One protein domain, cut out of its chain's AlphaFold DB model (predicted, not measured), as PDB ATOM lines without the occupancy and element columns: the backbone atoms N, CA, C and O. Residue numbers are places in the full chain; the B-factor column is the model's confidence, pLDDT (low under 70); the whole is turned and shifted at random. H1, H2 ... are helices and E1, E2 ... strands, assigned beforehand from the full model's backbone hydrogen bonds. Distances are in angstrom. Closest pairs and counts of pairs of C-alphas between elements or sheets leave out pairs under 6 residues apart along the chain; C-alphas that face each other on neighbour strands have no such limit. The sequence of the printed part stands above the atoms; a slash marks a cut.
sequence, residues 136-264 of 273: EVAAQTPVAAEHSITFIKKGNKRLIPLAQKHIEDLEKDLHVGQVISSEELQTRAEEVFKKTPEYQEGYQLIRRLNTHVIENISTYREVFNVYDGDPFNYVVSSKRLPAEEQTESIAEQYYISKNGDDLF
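Overview. This is residues 136 to 264 of the 273 residues of an uncharacterized protein of Macrococcus carouselicus (UniProt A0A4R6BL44). A long, twisted sheet has three long strands side by side, E1, E8 and E5, with E8 in the middle; the short strands E2 and E3 follow one another along the far side of E1, and E6 borders E5. Helix H1 packs on the sheet, the small antiparallel pair E4 and E7 sits by the beginning of H1, and short H2 lies near one end of the sheet. The printed part has 129 residues, with named elements in the order E1, E2, E3, E4, H1, H2, E5, E6, E7, E8, of the mixed class, helices and strands. The six-stranded sheet is branched, its pairs antiparallel but for the parallel E1 and E8. The whole is compact, with a radius of gyration of the C-alphas of 15.7 A, yet elongated, spanning 48 by 28 by 22 A.

Arrangement. E1, residues 143 to 154, has three neighbours. E2, residues 159 to 161, forms a hairpin with it, N 153 and O 160 being 2.9 A apart, within hydrogen-bond range. E3, residues 166 to 169, is antiparallel to E1 on the same side as E2, with N 147 and O 168 at 2.8 A. On the other side E8, residues 246 to 257, is parallel to E1, with N 148 and O 250 at 2.8 A. E5, residues 204 to 215, is antiparallel to E8, with N 209 and O 253 at 2.8 A. E5 and E6, residues 219 to 225, form a hairpin, with N 213 and O 221 at 2.8 A. E4, residues 179 to 181, is antiparallel to E7, residues 233 to 235, with N 180 and O 234 at 2.8 A. H1, residues 182 to 193, is on the branched sheet; its closest C-alphas to E1 are those of Ala 189 and Ile 149, 6.6 A apart. H2, residues 197 to 200, only grazes this sheet with residues 198 to 199. Every O i to N i+4 pair of H1 is within hydrogen-bond range; H2 is too short for one.

Along the chain. E1 begins at C-alpha 143 (161.668, 204.168, 133.272) and is 35.4 A long. H1 is 16.3 A long. E5, 30.7 A long, bends by 64 degrees at residue 207, and E6 is 17.6 A long. E8, 36.4 A long, ends at C-alpha 257 (166.001, 177.846, 111.651).

Size, cuts and confidence. The C-alphas farthest apart, those of Ala 138 and Asn 156, are 49.9 A apart. The printed part has no cut and no long link. Its mean pLDDT is 87.0, with values under 70 at residues 156, 163, 171 to 172, 229 and 263 to 264.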
ATOM      1  N   GLU A 136     167.233 217.313 130.067       92.31
ATOM      2  CA  GLU A 136     168.028 216.420 130.899       92.31
ATOM      3  C   GLU A 136     167.111 215.833 131.979       92.31
ATOM      4  O   GLU A 136     166.531 216.565 132.785       92.31
ATOM      5  N   VAL A 137     166.959 214.516 131.980       92.38
ATOM      6  CA  VAL A 137     166.251 213.765 133.014       92.38
ATOM      7  C   VAL A 137     167.277 213.297 134.038       92.38
ATOM      8  O   VAL A 137     168.366 212.844 133.679       92.38
ATOM      9  N   ALA A 138     166.946 213.430 135.323       92.56
ATOM     10  CA  ALA A 138     167.854 213.059 136.396       92.56
ATOM     11  C   ALA A 138     168.260 211.579 136.300       92.56
ATOM     12  O   ALA A 138     167.468 210.707 135.944       92.56
ATOM     13  N   ALA A 139     169.513 211.287 136.652       90.25
ATOM     14  CA  ALA A 139     169.947 209.907 136.831       90.25
ATOM     15  C   ALA A 139     169.058 209.209 137.872       90.25
ATOM     16  O   ALA A 139     168.575 209.857 138.802       90.25
ATOM     17  N   GLN A 140     168.871 207.894 137.734       90.00
ATOM     18  CA  GLN A 140     168.014 207.090 138.618       90.00
ATOM     19  C   GLN A 140     166.506 207.402 138.524       90.00
ATOM     20  O   GLN A 140     165.723 206.809 139.260       90.00
ATOM     21  N   THR A 141     166.059 208.287 137.621       93.31
ATOM     22  CA  THR A 141     164.624 208.416 137.324       93.31
ATOM     23  C   THR A 141     164.096 207.089 136.765       93.31
ATOM     24  O   THR A 141     164.679 206.606 135.789       93.31
ATOM     25  N   PRO A 142     163.025 206.508 137.346       93.69
ATOM     26  CA  PRO A 142     162.434 205.263 136.861       93.69
ATOM     27  C   PRO A 142     161.940 205.381 135.420       93.69
ATOM     28  O   PRO A 142     161.413 206.422 135.019       93.69
ATOM     29  N   VAL A 143     162.091 204.302 134.663       93.00
ATOM     30  CA  VAL A 143     161.668 204.168 133.272       93.00
ATOM     31  C   VAL A 143     160.860 202.883 133.143       93.00
ATOM     32  O   VAL A 143     161.378 201.797 133.381       93.00
ATOM     33  N   ALA A 144     159.594 202.985 132.747       91.75
ATOM     34  CA  ALA A 144     158.794 201.808 132.431       91.75
ATOM     35  C   ALA A 144     159.241 201.247 131.079       91.75
ATOM     36  O   ALA A 144     159.257 201.969 130.082       91.75
ATOM     37  N   ALA A 145     159.621 199.976 131.032       91.69
ATOM     38  CA  ALA A 145     160.224 199.405 129.840       91.69
ATOM     39  C   ALA A 145     159.563 198.097 129.420       91.69
ATOM     40  O   ALA A 145     159.314 197.216 130.238       91.69
ATOM     41  N   GLU A 146     159.333 197.963 128.119       92.75
ATOM     42  CA  GLU A 146     158.858 196.732 127.495       92.75
ATOM     43  C   GLU A 146     159.914 196.162 126.543       92.75
ATOM     44  O   GLU A 146     160.660 196.890 125.877       92.75
ATOM     45  N   HIS A 147     159.957 194.836 126.459       93.50
ATOM     46  CA  HIS A 147     160.788 194.076 125.537       93.50
ATOM     47  C   HIS A 147     159.905 193.356 124.525       93.50
ATOM     48  O   HIS A 147     159.191 192.403 124.828       93.50
ATOM     49  N   SER A 148     159.959 193.839 123.294       93.75
ATOM     50  CA  SER A 148     159.168 193.382 122.167       93.75
ATOM     51  C   SER A 148     160.008 192.464 121.274       93.75
ATOM     52  O   SER A 148     160.860 192.928 120.517       93.75
ATOM     53  N   ILE A 149     159.726 191.166 121.283       94.81
ATOM     54  CA  ILE A 149     160.494 190.153 120.553       94.81
ATOM     55  C   ILE A 149     159.684 189.617 119.369       94.81
ATOM     56  O   ILE A 149     158.522 189.221 119.503       94.81
ATOM     57  N   THR A 150     160.314 189.571 118.194       93.50
ATOM     58  CA  THR A 150     159.759 188.951 116.984       93.50
ATOM     59  C   THR A 150     160.713 187.899 116.431       93.50
ATOM     60  O   THR A 150     161.858 188.198 116.092       93.50
ATOM     61  N   PHE A 151     160.231 186.670 116.266       92.56
ATOM     62  CA  PHE A 151     160.981 185.612 115.588       92.56
ATOM     63  C   PHE A 151     160.626 185.567 114.104       92.56
ATOM     64  O   PHE A 151     159.472 185.748 113.715       92.56
ATOM     65  N   ILE A 152     161.621 185.314 113.265       91.31
ATOM     66  CA  ILE A 152     161.512 185.328 111.811       91.31
ATOM     67  C   ILE A 152     162.084 184.025 111.269       91.31
ATOM     68  O   ILE A 152     163.230 183.679 111.544       91.31
ATOM     69  N   LYS A 153     161.303 183.317 110.451       86.94
ATOM     70  CA  LYS A 153     161.738 182.102 109.754       86.94
ATOM     71  C   LYS A 153     161.824 182.310 108.251       86.94
ATOM     72  O   LYS A 153     161.179 183.188 107.674       86.94
ATOM     73  N   LYS A 154     162.616 181.472 107.593       82.25
ATOM     74  CA  LYS A 154     162.742 181.466 106.135       82.25
ATOM     75  C   LYS A 154     161.539 180.768 105.506       82.25
ATOM     76  O   LYS A 154     161.288 179.592 105.748       82.25
ATOM     77  N   GLY A 155     160.802 181.494 104.676       73.94
ATOM     78  CA  GLY A 155     159.856 180.924 103.724       73.94
ATOM     79  C   GLY A 155     160.513 180.655 102.371       73.94
ATOM     80  O   GLY A 155     161.673 180.988 102.145       73.94
ATOM     81  N   ASN A 156     159.739 180.131 101.418       69.88
ATOM     82  CA  ASN A 156     160.247 179.727 100.099       69.88
ATOM     83  C   ASN A 156     161.011 180.829  99.334       69.88
ATOM     84  O   ASN A 156     161.885 180.509  98.534       69.88
ATOM     85  N   LYS A 157     160.669 182.113  99.536       70.06
ATOM     86  CA  LYS A 157     161.309 183.270  98.865       70.06
ATOM     87  C   LYS A 157     161.384 184.546  99.717       70.06
ATOM     88  O   LYS A 157     161.709 185.606  99.195       70.06
ATOM     89  N   ARG A 158     161.002 184.483 100.993       73.00
ATOM     90  CA  ARG A 158     160.930 185.656 101.873       73.00
ATOM     91  C   ARG A 158     161.106 185.259 103.325       73.00
ATOM     92  O   ARG A 158     160.833 184.117 103.686       73.00
ATOM     93  N   LEU A 159     161.491 186.228 104.136       77.56
ATOM     94  CA  LEU A 159     161.409 186.138 105.582       77.56
ATOM     95  C   LEU A 159     159.951 186.250 106.026       77.56
ATOM     96  O   LEU A 159     159.199 187.072 105.501       77.56
ATOM     97  N   ILE A 160     159.547 185.378 106.943       79.88
ATOM     98  CA  ILE A 160     158.190 185.310 107.476       79.88
ATOM     99  C   ILE A 160     158.294 185.488 108.992       79.88
ATOM    100  O   ILE A 160     158.840 184.597 109.650       79.88
ATOM    101  N   PRO A 161     157.809 186.609 109.553       84.62
ATOM    102  CA  PRO A 161     157.688 186.735 110.997       84.62
ATOM    103  C   PRO A 161     156.661 185.725 111.513       84.62
ATOM    104  O   PRO A 161     155.689 185.399 110.823       84.62
ATOM    105  N   LEU A 162     156.870 185.229 112.727       82.06
ATOM    106  CA  LEU A 162     155.825 184.499 113.431       82.06
ATOM    107  C   LEU A 162     154.642 185.438 113.675       82.06
ATOM    108  O   LEU A 162     154.817 186.636 113.884       82.06
ATOM    109  N   ALA A 163     153.424 184.897 113.610       68.69
ATOM    110  CA  ALA A 163     152.208 185.704 113.717       68.69
ATOM    111  C   ALA A 163     152.072 186.392 115.088       68.69
ATOM    112  O   ALA A 163     151.393 187.410 115.198       68.69
ATOM    113  N   GLN A 164     152.717 185.844 116.120       75.25
ATOM    114  CA  GLN A 164     152.693 186.378 117.471       75.25
ATOM    115  C   GLN A 164     153.940 187.223 117.743       75.25
ATOM    116  O   GLN A 164     155.069 186.736 117.686       75.25
ATOM    117  N   LYS A 165     153.708 188.494 118.076       78.62
ATOM    118  CA  LYS A 165     154.687 189.354 118.742       78.62
ATOM    119  C   LYS A 165     154.665 189.025 120.234       78.62
ATOM    120  O   LYS A 165     153.582 188.927 120.814       78.62
ATOM    121  N   HIS A 166     155.831 188.868 120.841       86.12
ATOM    122  CA  HIS A 166     155.952 188.651 122.281       86.12
ATOM    123  C   HIS A 166     156.349 189.964 122.943       86.12
ATOM    124  O   HIS A 166     157.257 190.635 122.459       86.12
ATOM    125  N   ILE A 167     155.636 190.354 123.996       86.06
ATOM    126  CA  ILE A 167     155.904 191.574 124.756       86.06
ATOM    127  C   ILE A 167     156.047 191.147 126.211       86.06
ATOM    128  O   ILE A 167     155.129 190.540 126.757       86.06
ATOM    129  N   GLU A 168     157.208 191.420 126.792       85.19
ATOM    130  CA  GLU A 168     157.529 191.145 128.191       85.19
ATOM    131  C   GLU A 168     157.879 192.465 128.881       85.19
ATOM    132  O   GLU A 168     158.549 193.313 128.288       85.19
ATOM    133  N   ASP A 169     157.472 192.639 130.135       84.06
ATOM    134  CA  ASP A 169     157.929 193.776 130.931       84.06
ATOM    135  C   ASP A 169     159.415 193.575 131.280       84.06
ATOM    136  O   ASP A 169     159.822 192.538 131.818       84.06
ATOM    137  N   LEU A 170     160.249 194.571 130.980       79.69
ATOM    138  CA  LEU A 170     161.583 194.656 131.573       79.69
ATOM    139  C   LEU A 170     161.380 195.042 133.045       79.69
ATOM    140  O   LEU A 170     160.480 195.816 133.356       79.69
ATOM    141  N   GLU A 171     162.138 194.429 133.958       67.12
ATOM    142  CA  GLU A 171     161.872 194.499 135.404       67.12
ATOM    143  C   GLU A 171     161.619 195.929 135.919       67.12
ATOM    144  O   GLU A 171     162.119 196.909 135.370       67.12
ATOM    145  N   LYS A 172     160.878 196.029 137.032       60.12
ATOM    146  CA  LYS A 172     160.325 197.272 137.607       60.12
ATOM    147  C   LYS A 172     161.341 198.340 138.051       60.12
ATOM    148  O   LYS A 172     160.915 199.374 138.558       60.12
ATOM    149  N   ASP A 173     162.633 198.132 137.825       70.06
ATOM    150  CA  ASP A 173     163.708 198.982 138.335       70.06
ATOM    151  C   ASP A 173     164.567 199.618 137.228       70.06
ATOM    152  O   ASP A 173     165.630 200.162 137.532       70.06
ATOM    153  N   LEU A 174     164.138 199.585 135.953       89.88
ATOM    154  CA  LEU A 174     164.886 200.286 134.908       89.88
ATOM    155  C   LEU A 174     164.928 201.789 135.210       89.88
ATOM    156  O   LEU A 174     163.906 202.404 135.516       89.88
ATOM    157  N   HIS A 175     166.105 202.401 135.110       92.81
ATOM    158  CA  HIS A 175     166.259 203.827 135.367       92.81
ATOM    159  C   HIS A 175     167.203 204.522 134.384       92.81
ATOM    160  O   HIS A 175     168.065 203.911 133.747       92.81
ATOM    161  N   VAL A 176     167.093 205.848 134.295       93.75
ATOM    162  CA  VAL A 176     168.004 206.679 133.492       93.75
ATOM    163  C   VAL A 176     169.462 206.423 133.881       93.75
ATOM    164  O   VAL A 176     169.814 206.409 135.066       93.75
ATOM    165  N   GLY A 177     170.307 206.223 132.866       90.75
ATOM    166  CA  GLY A 177     171.726 205.895 132.997       90.75
ATOM    167  C   GLY A 177     172.031 204.409 133.206       90.75
ATOM    168  O   GLY A 177     173.206 204.042 133.195       90.75
ATOM    169  N   GLN A 178     171.022 203.551 133.378       93.00
ATOM    170  CA  GLN A 178     171.230 202.106 133.452       93.00
ATOM    171  C   GLN A 178     171.721 201.551 132.114       93.00
ATOM    172  O   GLN A 178     171.361 202.046 131.043       93.00
ATOM    173  N   VAL A 179     172.548 200.510 132.193       92.06
ATOM    174  CA  VAL A 179     173.044 199.775 131.031       92.06
ATOM    175  C   VAL A 179     172.260 198.477 130.892       92.06
ATOM    176  O   VAL A 179     172.196 197.698 131.837       92.06
ATOM    177  N   ILE A 180     171.709 198.244 129.706       91.12
ATOM    178  CA  ILE A 180     171.092 196.983 129.298       91.12
ATOM    179  C   ILE A 180     172.047 196.306 128.324       91.12
ATOM    180  O   ILE A 180     172.409 196.871 127.284       91.12
ATOM    181  N   SER A 181     172.482 195.100 128.672       90.88
ATOM    182  CA  SER A 181     173.432 194.364 127.844       90.88
ATOM    183  C   SER A 181     172.731 193.608 126.717       90.88
ATOM    184  O   SER A 181     171.608 193.120 126.857       90.88
ATOM    185  N   SER A 182     173.437 193.451 125.599       91.62
ATOM    186  CA  SER A 182     173.023 192.563 124.511       91.62
ATOM    187  C   SER A 182     172.737 191.130 124.994       91.62
ATOM    188  O   SER A 182     171.818 190.488 124.485       91.62
ATOM    189  N   GLU A 183     173.509 190.619 125.954       91.19
ATOM    190  CA  GLU A 183     173.394 189.247 126.470       91.19
ATOM    191  C   GLU A 183     172.144 189.043 127.339       91.19
ATOM    192  O   GLU A 183     171.471 188.017 127.231       91.19
ATOM    193  N   GLU A 184     171.778 190.048 128.137       91.19
ATOM    194  CA  GLU A 184     170.541 190.034 128.923       91.19
ATOM    195  C   GLU A 184     169.309 189.931 128.015       91.19
ATOM    196  O   GLU A 184     168.467 189.049 128.199       91.19
ATOM    197  N   LEU A 185     169.229 190.785 126.988       92.50
ATOM    198  CA  LEU A 185     168.127 190.760 126.019       92.50
ATOM    199  C   LEU A 185     168.085 189.440 125.237       92.50
ATOM    200  O   LEU A 185     167.011 188.895 124.988       92.50
ATOM    201  N   GLN A 186     169.256 188.891 124.896       92.69
ATOM    202  CA  GLN A 186     169.379 187.606 124.208       92.69
ATOM    203  C   GLN A 186     168.829 186.460 125.070       92.69
ATOM    204  O   GLN A 186     168.042 185.649 124.588       92.69
ATOM    205  N   THR A 187     169.194 186.418 126.353       93.06
ATOM    206  CA  THR A 187     168.746 185.372 127.284       93.06
ATOM    207  C   THR A 187     167.227 185.405 127.451       93.06
ATOM    208  O   THR A 187     166.571 184.367 127.348       93.06
ATOM    209  N   ARG A 188     166.639 186.598 127.602       92.38
ATOM    210  CA  ARG A 188     165.175 186.765 127.644       92.38
ATOM    211  C   ARG A 188     164.514 186.279 126.353       92.38
ATOM    212  O   ARG A 188     163.539 185.528 126.398       92.38
ATOM    213  N   ALA A 189     165.063 186.646 125.193       94.25
ATOM    214  CA  ALA A 189     164.544 186.192 123.906       94.25
ATOM    215  C   ALA A 189     164.594 184.662 123.760       94.25
ATOM    216  O   ALA A 189     163.653 184.066 123.236       94.25
ATOM    217  N   GLU A 190     165.637 184.004 124.263       95.50
ATOM    218  CA  GLU A 190     165.743 182.541 124.286       95.50
ATOM    219  C   GLU A 190     164.699 181.885 125.193       95.50
ATOM    220  O   GLU A 190     164.119 180.858 124.833       95.50
ATOM    221  N   GLU A 191     164.433 182.460 126.363       94.38
ATOM    222  CA  GLU A 191     163.395 181.979 127.278       94.38
ATOM    223  C   GLU A 191     161.994 182.108 126.683       94.38
ATOM    224  O   GLU A 191     161.184 181.183 126.802       94.38
ATOM    225  N   VAL A 192     161.715 183.219 126.000       94.06
ATOM    226  CA  VAL A 192     160.467 183.413 125.252       94.06
ATOM    227  C   VAL A 192     160.387 182.420 124.093       94.06
ATOM    228  O   VAL A 192     159.361 181.762 123.918       94.06
ATOM    229  N   PHE A 193     161.477 182.235 123.344       95.31
ATOM    230  CA  PHE A 193     161.515 181.317 122.207       95.31
ATOM    231  C   PHE A 193     161.191 179.877 122.613       95.31
ATOM    232  O   PHE A 193     160.398 179.218 121.939       95.31
ATOM    233  N   LYS A 194     161.713 179.403 123.752       95.12
ATOM    234  CA  LYS A 194     161.449 178.054 124.293       95.12
ATOM    235  C   LYS A 194     159.962 177.767 124.545       95.12
ATOM    236  O   LYS A 194     159.575 176.602 124.627       95.12
ATOM    237  N   LYS A 195     159.127 178.804 124.662       92.75
ATOM    238  CA  LYS A 195     157.672 178.698 124.862       92.75
ATOM    239  C   LYS A 195     156.882 178.663 123.544       92.75
ATOM    240  O   LYS A 195     155.672 178.455 123.576       92.75
ATOM    241  N   THR A 196     157.530 178.872 122.396       92.44
ATOM    242  CA  THR A 196     156.866 178.929 121.082       92.44
ATOM    243  C   THR A 196     156.595 177.534 120.496       92.44
ATOM    244  O   THR A 196     157.339 176.589 120.783       92.44
ATOM    245  N   PRO A 197     155.571 177.378 119.630       92.75
ATOM    246  CA  PRO A 197     155.359 176.143 118.871       92.75
ATOM    247  C   PRO A 197     156.566 175.763 118.006       92.75
ATOM    248  O   PRO A 197     156.952 174.599 117.959       92.75
ATOM    249  N   GLU A 198     157.217 176.739 117.372       92.88
ATOM    250  CA  GLU A 198     158.391 176.526 116.525       92.88
ATOM    251  C   GLU A 198     159.545 175.855 117.271       92.88
ATOM    252  O   GLU A 198     160.200 174.967 116.721       92.88
ATOM    253  N   TYR A 199     159.780 176.222 118.531       94.31
ATOM    254  CA  TYR A 199     160.774 175.532 119.348       94.31
ATOM    255  C   TYR A 199     160.422 174.047 119.528       94.31
ATOM    256  O   TYR A 199     161.282 173.182 119.354       94.31
ATOM    257  N   GLN A 200     159.145 173.724 119.774       93.44
ATOM    258  CA  GLN A 200     158.680 172.332 119.863       93.44
ATOM    259  C   GLN A 200     158.785 171.584 118.525       93.44
ATOM    260  O   GLN A 200     159.004 170.374 118.502       93.44
ATOM    261  N   GLU A 201     158.690 172.294 117.401       93.69
ATOM    262  CA  GLU A 201     158.897 171.746 116.056       93.69
ATOM    263  C   GLU A 201     160.381 171.547 115.687       93.69
ATOM    264  O   GLU A 201     160.676 171.054 114.589       93.69
ATOM    265  N   GLY A 202     161.310 171.908 116.575       94.38
ATOM    266  CA  GLY A 202     162.752 171.738 116.397       94.38
ATOM    267  C   GLY A 202     163.463 172.925 115.745       94.38
ATOM    268  O   GLY A 202     164.568 172.751 115.234       94.38
ATOM    269  N   TYR A 203     162.855 174.114 115.721       94.81
ATOM    270  CA  TYR A 203     163.576 175.331 115.344       94.81
ATOM    271  C   TYR A 203     164.547 175.758 116.449       94.81
ATOM    272  O   TYR A 203     164.302 175.572 117.639       94.81
ATOM    273  N   GLN A 204     165.634 176.393 116.032       94.50
ATOM    274  CA  GLN A 204     166.662 176.968 116.887       94.50
ATOM    275  C   GLN A 204     166.728 178.476 116.663       94.50
ATOM    276  O   GLN A 204     166.546 178.944 115.537       94.50
ATOM    277  N   LEU A 205     167.012 179.224 117.728       93.69
ATOM    278  CA  LEU A 205     167.337 180.643 117.647       93.69
ATOM    279  C   LEU A 205     168.754 180.776 117.090       93.69
ATOM    280  O   LEU A 205     169.708 180.350 117.732       93.69
ATOM    281  N   ILE A 206     168.887 181.308 115.878       92.38
ATOM    282  CA  ILE A 206     170.171 181.340 115.171       92.38
ATOM    283  C   ILE A 206     170.919 182.625 115.482       92.38
ATOM    284  O   ILE A 206     172.103 182.586 115.808       92.38
ATOM    285  N   ARG A 207     170.248 183.777 115.346       89.44
ATOM    286  CA  ARG A 207     170.901 185.079 115.506       89.44
ATOM    287  C   ARG A 207     169.912 186.233 115.629       89.44
ATOM    288  O   ARG A 207     168.835 186.201 115.035       89.44
ATOM    289  N   ARG A 208     170.329 187.290 116.322       90.44
ATOM    290  CA  ARG A 208     169.684 188.607 116.311       90.44
ATOM    291  C   ARG A 208     169.892 189.325 114.974       90.44
ATOM    292  O   ARG A 208     171.006 189.399 114.466       90.44
ATOM    293  N   LEU A 209     168.827 189.881 114.415       88.38
ATOM    294  CA  LEU A 209     168.844 190.637 113.162       88.38
ATOM    295  C   LEU A 209     168.953 192.144 113.401       88.38
ATOM    296  O   LEU A 209     169.686 192.828 112.693       88.38
ATOM    297  N   ASN A 210     168.221 192.653 114.388       90.62
ATOM    298  CA  ASN A 210     168.268 194.051 114.795       90.62
ATOM    299  C   ASN A 210     167.776 194.223 116.235       90.62
ATOM    300  O   ASN A 210     167.027 193.382 116.746       90.62
ATOM    301  N   THR A 211     168.180 195.341 116.830       91.12
ATOM    302  CA  THR A 211     167.609 195.902 118.058       91.12
ATOM    303  C   THR A 211     167.404 197.391 117.842       91.12
ATOM    304  O   THR A 211     168.319 198.101 117.415       91.12
ATOM    305  N   HIS A 212     166.217 197.879 118.169       91.50
ATOM    306  CA  HIS A 212     165.934 199.304 118.216       91.50
ATOM    307  C   HIS A 212     165.168 199.656 119.480       91.50
ATOM    308  O   HIS A 212     164.545 198.805 120.112       91.50
ATOM    309  N   VAL A 213     165.232 200.931 119.835       90.69
ATOM    310  CA  VAL A 213     164.601 201.480 121.022       90.69
ATOM    311  C   VAL A 213     163.716 202.649 120.629       90.69
ATOM    312  O   VAL A 213     164.108 203.487 119.814       90.69
ATOM    313  N   ILE A 214     162.519 202.693 121.204       88.88
ATOM    314  CA  ILE A 214     161.611 203.830 121.119       88.88
ATOM    315  C   ILE A 214     161.503 204.454 122.513       88.88
ATOM    316  O   ILE A 214     160.921 203.862 123.418       88.88
ATOM    317  N   GLU A 215     162.062 205.653 122.676       89.06
ATOM    318  CA  GLU A 215     162.000 206.434 123.920       89.06
ATOM    319  C   GLU A 215     160.725 207.292 123.913       89.06
ATOM    320  O   GLU A 215     160.458 207.999 122.926       89.06
ATOM    321  N   ASN A 216     159.946 207.261 125.000       87.31
ATOM    322  CA  ASN A 216     158.730 208.069 125.185       87.31
ATOM    323  C   ASN A 216     157.807 208.037 123.945       87.31
ATOM    324  O   ASN A 216     157.334 209.079 123.480       87.31
ATOM    325  N   ILE A 217     157.633 206.846 123.347       79.88
ATOM    326  CA  ILE A 217     156.767 206.543 122.182       79.88
ATOM    327  C   ILE A 217     157.185 207.260 120.875       79.88
ATOM    328  O   ILE A 217     156.581 207.079 119.821       79.88
ATOM    329  N   SER A 218     158.239 208.075 120.894       74.19
ATOM    330  CA  SER A 218     158.402 209.133 119.891       74.19
ATOM    331  C   SER A 218     159.812 209.300 119.344       74.19
ATOM    332  O   SER A 218     159.953 209.900 118.271       74.19
ATOM    333  N   THR A 219     160.835 208.811 120.044       79.56
ATOM    334  CA  THR A 219     162.232 208.889 119.599       79.56
ATOM    335  C   THR A 219     162.737 207.498 119.257       79.56
ATOM    336  O   THR A 219     162.933 206.683 120.148       79.56
ATOM    337  N   TYR A 220     162.960 207.241 117.970       84.06
ATOM    338  CA  TYR A 220     163.521 205.984 117.484       84.06
ATOM    339  C   TYR A 220     165.052 206.020 117.507       84.06
ATOM    340  O   TYR A 220     165.662 206.995 117.062       84.06
ATOM    341  N   ARG A 221     165.667 204.929 117.956       82.50
ATOM    342  CA  ARG A 221     167.112 204.714 117.920       82.50
ATOM    343  C   ARG A 221     167.418 203.283 117.496       82.50
ATOM    344  O   ARG A 221     167.016 202.343 118.173       82.50
ATOM    345  N   GLU A 222     168.177 203.117 116.418       84.75
ATOM    346  CA  GLU A 222     168.792 201.824 116.108       84.75
ATOM    347  C   GLU A 222     169.965 201.596 117.071       84.75
ATOM    348  O   GLU A 222     170.805 202.477 117.271       84.75
ATOM    349  N   VAL A 223     169.971 200.440 117.729       88.69
ATOM    350  CA  VAL A 223     170.995 200.053 118.710       88.69
ATOM    351  C   VAL A 223     171.900 198.968 118.141       88.69
ATOM    352  O   VAL A 223     173.088 198.938 118.450       88.69
ATOM    353  N   PHE A 224     171.342 198.091 117.311       86.69
ATOM    354  CA  PHE A 224     172.075 197.013 116.672       86.69
ATOM    355  C   PHE A 224     171.485 196.672 115.315       86.69
ATOM    356  O   PHE A 224     170.264 196.536 115.176       86.69
ATOM    357  N   ASN A 225     172.377 196.416 114.364       82.06
ATOM    358  CA  ASN A 225     172.069 195.841 113.073       82.06
ATOM    359  C   ASN A 225     173.053 194.702 112.775       82.06
ATOM    360  O   ASN A 225     174.265 194.841 112.938       82.06
ATOM    361  N   VAL A 226     172.540 193.556 112.329       80.69
ATOM    362  CA  VAL A 226     173.341 192.349 112.064       80.69
ATOM    363  C   VAL A 226     174.454 192.546 111.031       80.69
ATOM    364  O   VAL A 226     175.418 191.782 111.040       80.69
ATOM    365  N   TYR A 227     174.345 193.549 110.158       74.94
ATOM    366  CA  TYR A 227     175.392 193.867 109.184       74.94
ATOM    367  C   TYR A 227     176.587 194.610 109.793       74.94
ATOM    368  O   TYR A 227     177.680 194.526 109.234       74.94
ATOM    369  N   ASP A 228     176.398 195.270 110.937       74.06
ATOM    370  CA  ASP A 228     177.444 196.056 111.601       74.06
ATOM    371  C   ASP A 228     178.306 195.186 112.531       74.06
ATOM    372  O   ASP A 228     179.455 195.511 112.804       74.06
ATOM    373  N   GLY A 229     177.780 194.032 112.963       59.75
ATOM    374  CA  GLY A 229     178.546 192.924 113.545       59.75
ATOM    375  C   GLY A 229     179.014 193.086 114.996       59.75
ATOM    376  O   GLY A 229     179.409 192.087 115.599       59.75
ATOM    377  N   ASP A 230     178.934 194.281 115.576       73.31
ATOM    378  CA  ASP A 230     179.472 194.537 116.912       73.31
ATOM    379  C   ASP A 230     178.459 194.248 118.040       73.31
ATOM    380  O   ASP A 230     177.278 194.599 117.939       73.31
ATOM    381  N   PRO A 231     178.892 193.622 119.153       74.81
ATOM    382  CA  PRO A 231     178.076 193.526 120.357       74.81
ATOM    383  C   PRO A 231     177.773 194.923 120.912       74.81
ATOM    384  O   PRO A 231     178.626 195.810 120.906       74.81
ATOM    385  N   PHE A 232     176.564 195.108 121.443       86.12
ATOM    386  CA  PHE A 232     176.114 196.399 121.959       86.12
ATOM    387  C   PHE A 232     175.845 196.373 123.463       86.12
ATOM    388  O   PHE A 232     175.457 195.357 124.044       86.12
ATOM    389  N   ASN A 233     175.983 197.549 124.069       87.38
ATOM    390  CA  ASN A 233     175.432 197.872 125.376       87.38
ATOM    391  C   ASN A 233     174.564 199.114 125.213       87.38
ATOM    392  O   ASN A 233     175.039 200.160 124.761       87.38
ATOM    393  N   TYR A 234     173.286 198.989 125.545       89.44
ATOM    394  CA  TYR A 234     172.352 200.095 125.471       89.44
ATOM    395  C   TYR A 234     172.362 200.865 126.790       89.44
ATOM    396  O   TYR A 234     172.197 200.271 127.847       89.44
ATOM    397  N   VAL A 235     172.548 202.184 126.733       92.19
ATOM    398  CA  VAL A 235     172.435 203.055 127.909       92.19
ATOM    399  C   VAL A 235     171.127 203.822 127.816       92.19
ATOM    400  O   VAL A 235     170.912 204.544 126.837       92.19
ATOM    401  N   VAL A 236     170.295 203.699 128.848       92.12
ATOM    402  CA  VAL A 236     169.032 204.427 129.002       92.12
ATOM    403  C   VAL A 236     169.339 205.928 129.030       92.12
ATOM    404  O   VAL A 236     169.892 206.441 130.005       92.12
ATOM    405  N   SER A 237     169.031 206.628 127.933       90.88
ATOM    406  CA  SER A 237     169.461 208.019 127.705       90.88
ATOM    407  C   SER A 237     168.980 208.973 128.803       90.88
ATOM    408  O   SER A 237     167.828 208.893 129.213       90.88
ATOM    409  N   SER A 238     169.815 209.921 129.235       90.75
ATOM    410  CA  SER A 238     169.395 211.034 130.106       90.75
ATOM    411  C   SER A 238     168.816 212.216 129.331       90.75
ATOM    412  O   SER A 238     168.067 213.014 129.886       90.75
ATOM    413  N   LYS A 239     169.093 212.308 128.026       90.00
ATOM    414  CA  LYS A 239     168.528 213.334 127.145       90.00
ATOM    415  C   LYS A 239     167.283 212.799 126.463       90.00
ATOM    416  O   LYS A 239     167.379 212.026 125.497       90.00
ATOM    417  N   ARG A 240     166.121 213.223 126.953       87.88
ATOM    418  CA  ARG A 240     164.804 212.702 126.558       87.88
ATOM    419  C   ARG A 240     163.816 213.819 126.294       87.88
ATOM    420  O   ARG A 240     163.946 214.911 126.831       87.88
ATOM    421  N   LEU A 241     162.805 213.540 125.478       84.81
ATOM    422  CA  LEU A 241     161.658 214.438 125.374       84.81
ATOM    423  C   LEU A 241     160.899 214.482 126.710       84.81
ATOM    424  O   LEU A 241     160.801 213.442 127.364       84.81
ATOM    425  N   PRO A 242     160.340 215.641 127.106       84.25
ATOM    426  CA  PRO A 242     159.467 215.738 128.267       84.25
ATOM    427  C   PRO A 242     158.320 214.729 128.180       84.25
ATOM    428  O   PRO A 242     157.677 214.607 127.139       84.25
ATOM    429  N   ALA A 243     158.066 214.020 129.276       86.00
ATOM    430  CA  ALA A 243     156.963 213.077 129.415       86.00
ATOM    431  C   ALA A 243     156.544 213.004 130.888       86.00
ATOM    432  O   ALA A 243     157.386 213.204 131.768       86.00
ATOM    433  N   GLU A 244     155.261 212.727 131.146       85.56
ATOM    434  CA  GLU A 244     154.744 212.514 132.508       85.56
ATOM    435  C   GLU A 244     155.386 211.278 133.151       85.56
ATOM    436  O   GLU A 244     155.802 211.320 134.307       85.56
ATOM    437  N   GLU A 245     155.560 210.220 132.359       89.44
ATOM    438  CA  GLU A 245     156.276 209.001 132.720       89.44
ATOM    439  C   GLU A 245     157.340 208.706 131.661       89.44
ATOM    440  O   GLU A 245     157.111 208.886 130.462       89.44
ATOM    441  N   GLN A 246     158.524 208.272 132.096       92.25
ATOM    442  CA  GLN A 246     159.585 207.883 131.172       92.25
ATOM    443  C   GLN A 246     159.353 206.447 130.715       92.25
ATOM    444  O   GLN A 246     159.164 205.565 131.553       92.25
ATOM    445  N   THR A 247     159.399 206.209 129.405       92.25
ATOM    446  CA  THR A 247     159.169 204.878 128.842       92.25
ATOM    447  C   THR A 247     160.221 204.457 127.822       92.25
ATOM    448  O   THR A 247     160.820 205.286 127.127       92.25
ATOM    449  N   GLU A 248     160.414 203.144 127.727       91.19
ATOM    450  CA  GLU A 248     161.294 202.470 126.779       91.19
ATOM    451  C   GLU A 248     160.532 201.335 126.086       91.19
ATOM    452  O   GLU A 248     159.993 200.454 126.750       91.19
ATOM    453  N   SER A 249     160.527 201.292 124.755       91.94
ATOM    454  CA  SER A 249     160.157 200.073 124.026       91.94
ATOM    455  C   SER A 249     161.387 199.548 123.310       91.94
ATOM    456  O   SER A 249     161.863 200.162 122.353       91.94
ATOM    457  N   ILE A 250     161.938 198.440 123.805       93.75
ATOM    458  CA  ILE A 250     163.085 197.759 123.206       93.75
ATOM    459  C   ILE A 250     162.543 196.665 122.305       93.75
ATOM    460  O   ILE A 250     161.952 195.697 122.775       93.75
ATOM    461  N   ALA A 251     162.741 196.801 121.002       93.25
ATOM    462  CA  ALA A 251     162.216 195.870 120.021       93.25
ATOM    463  C   ALA A 251     163.341 195.141 119.286       93.25
ATOM    464  O   ALA A 251     164.277 195.752 118.767       93.25
ATOM    465  N   GLU A 252     163.220 193.818 119.225       93.06
ATOM    466  CA  GLU A 252     164.219 192.927 118.654       93.06
ATOM    467  C   GLU A 252     163.616 191.958 117.648       93.06
ATOM    468  O   GLU A 252     162.497 191.450 117.804       93.06
ATOM    469  N   GLN A 253     164.409 191.655 116.626       92.69
ATOM    470  CA  GLN A 253     164.096 190.619 115.655       92.69
ATOM    471  C   GLN A 253     165.165 189.542 115.672       92.69
ATOM    472  O   GLN A 253     166.358 189.840 115.628       92.69
ATOM    473  N   TYR A 254     164.734 188.287 115.661       92.62
ATOM    474  CA  TYR A 254     165.621 187.134 115.648       92.62
ATOM    475  C   TYR A 254     165.301 186.200 114.496       92.62
ATOM    476  O   TYR A 254     164.138 185.917 114.212       92.62
ATOM    477  N   TYR A 255     166.339 185.674 113.860       92.00
ATOM    478  CA  TYR A 255     166.204 184.607 112.888       92.00
ATOM    479  C   TYR A 255     166.188 183.242 113.575       92.00
ATOM    480  O   TYR A 255     167.040 182.953 114.419       92.00
ATOM    481  N   ILE A 256     165.240 182.400 113.171       93.12
ATOM    482  CA  ILE A 256     165.115 181.014 113.620       93.12
ATOM    483  C   ILE A 256     165.229 180.050 112.436       93.12
ATOM    484  O   ILE A 256     164.709 180.308 111.346       93.12
ATOM    485  N   SER A 257     165.866 178.901 112.657       91.88
ATOM    486  CA  SER A 257     166.001 177.846 111.651       91.88
ATOM    487  C   SER A 257     165.892 176.457 112.259       91.88
ATOM    488  O   SER A 257     166.401 176.190 113.341       91.88
ATOM    489  N   LYS A 258     165.264 175.547 111.516       89.50
ATOM    490  CA  LYS A 258     165.221 174.114 111.820       89.50
ATOM    491  C   LYS A 258     166.465 173.358 111.342       89.50
ATOM    492  O   LYS A 258     166.767 172.285 111.848       89.50
ATOM    493  N   ASN A 259     167.187 173.915 110.371       85.12
ATOM    494  CA  ASN A 259     168.335 173.268 109.731       85.12
ATOM    495  C   ASN A 259     169.678 173.832 110.211       85.12
ATOM    496  O   ASN A 259     170.717 173.439 109.687       85.12
ATOM    497  N   GLY A 260     169.659 174.796 111.138       78.25
ATOM    498  CA  GLY A 260     170.852 175.552 111.523       78.25
ATOM    499  C   GLY A 260     171.437 176.384 110.377       78.25
ATOM    500  O   GLY A 260     172.576 176.834 110.476       78.25
ATOM    501  N   ASP A 261     170.692 176.571 109.275       80.44
ATOM    502  CA  ASP A 261     171.112 177.497 108.229       80.44
ATOM    503  C   ASP A 261     171.042 178.917 108.769       80.44
ATOM    504  O   ASP A 261     170.206 179.227 109.613       80.44
ATOM    505  N   ASP A 262     171.931 179.765 108.275       75.00
ATOM    506  CA  ASP A 262     172.028 181.150 108.684       75.00
ATOM    507  C   ASP A 262     171.844 182.057 107.464       75.00
ATOM    508  O   ASP A 262     172.411 181.800 106.397       75.00
ATOM    509  N   LEU A 263     171.042 183.114 107.615       67.06
ATOM    510  CA  LEU A 263     170.656 184.020 106.527       67.06
ATOM    511  C   LEU A 263     171.847 184.671 105.822       67.06
ATOM    512  O   LEU A 263     171.752 184.967 104.634       67.06
ATOM    513  N   PHE A 264     172.956 184.855 106.541       64.62
ATOM    514  CA  PHE A 264     174.168 185.506 106.040       64.62
ATOM    515  C   PHE A 264     175.370 184.553 105.932       64.62
ATOM    516  O   PHE A 264     176.510 185.002 105.846       64.62
TER     517      PHE A 264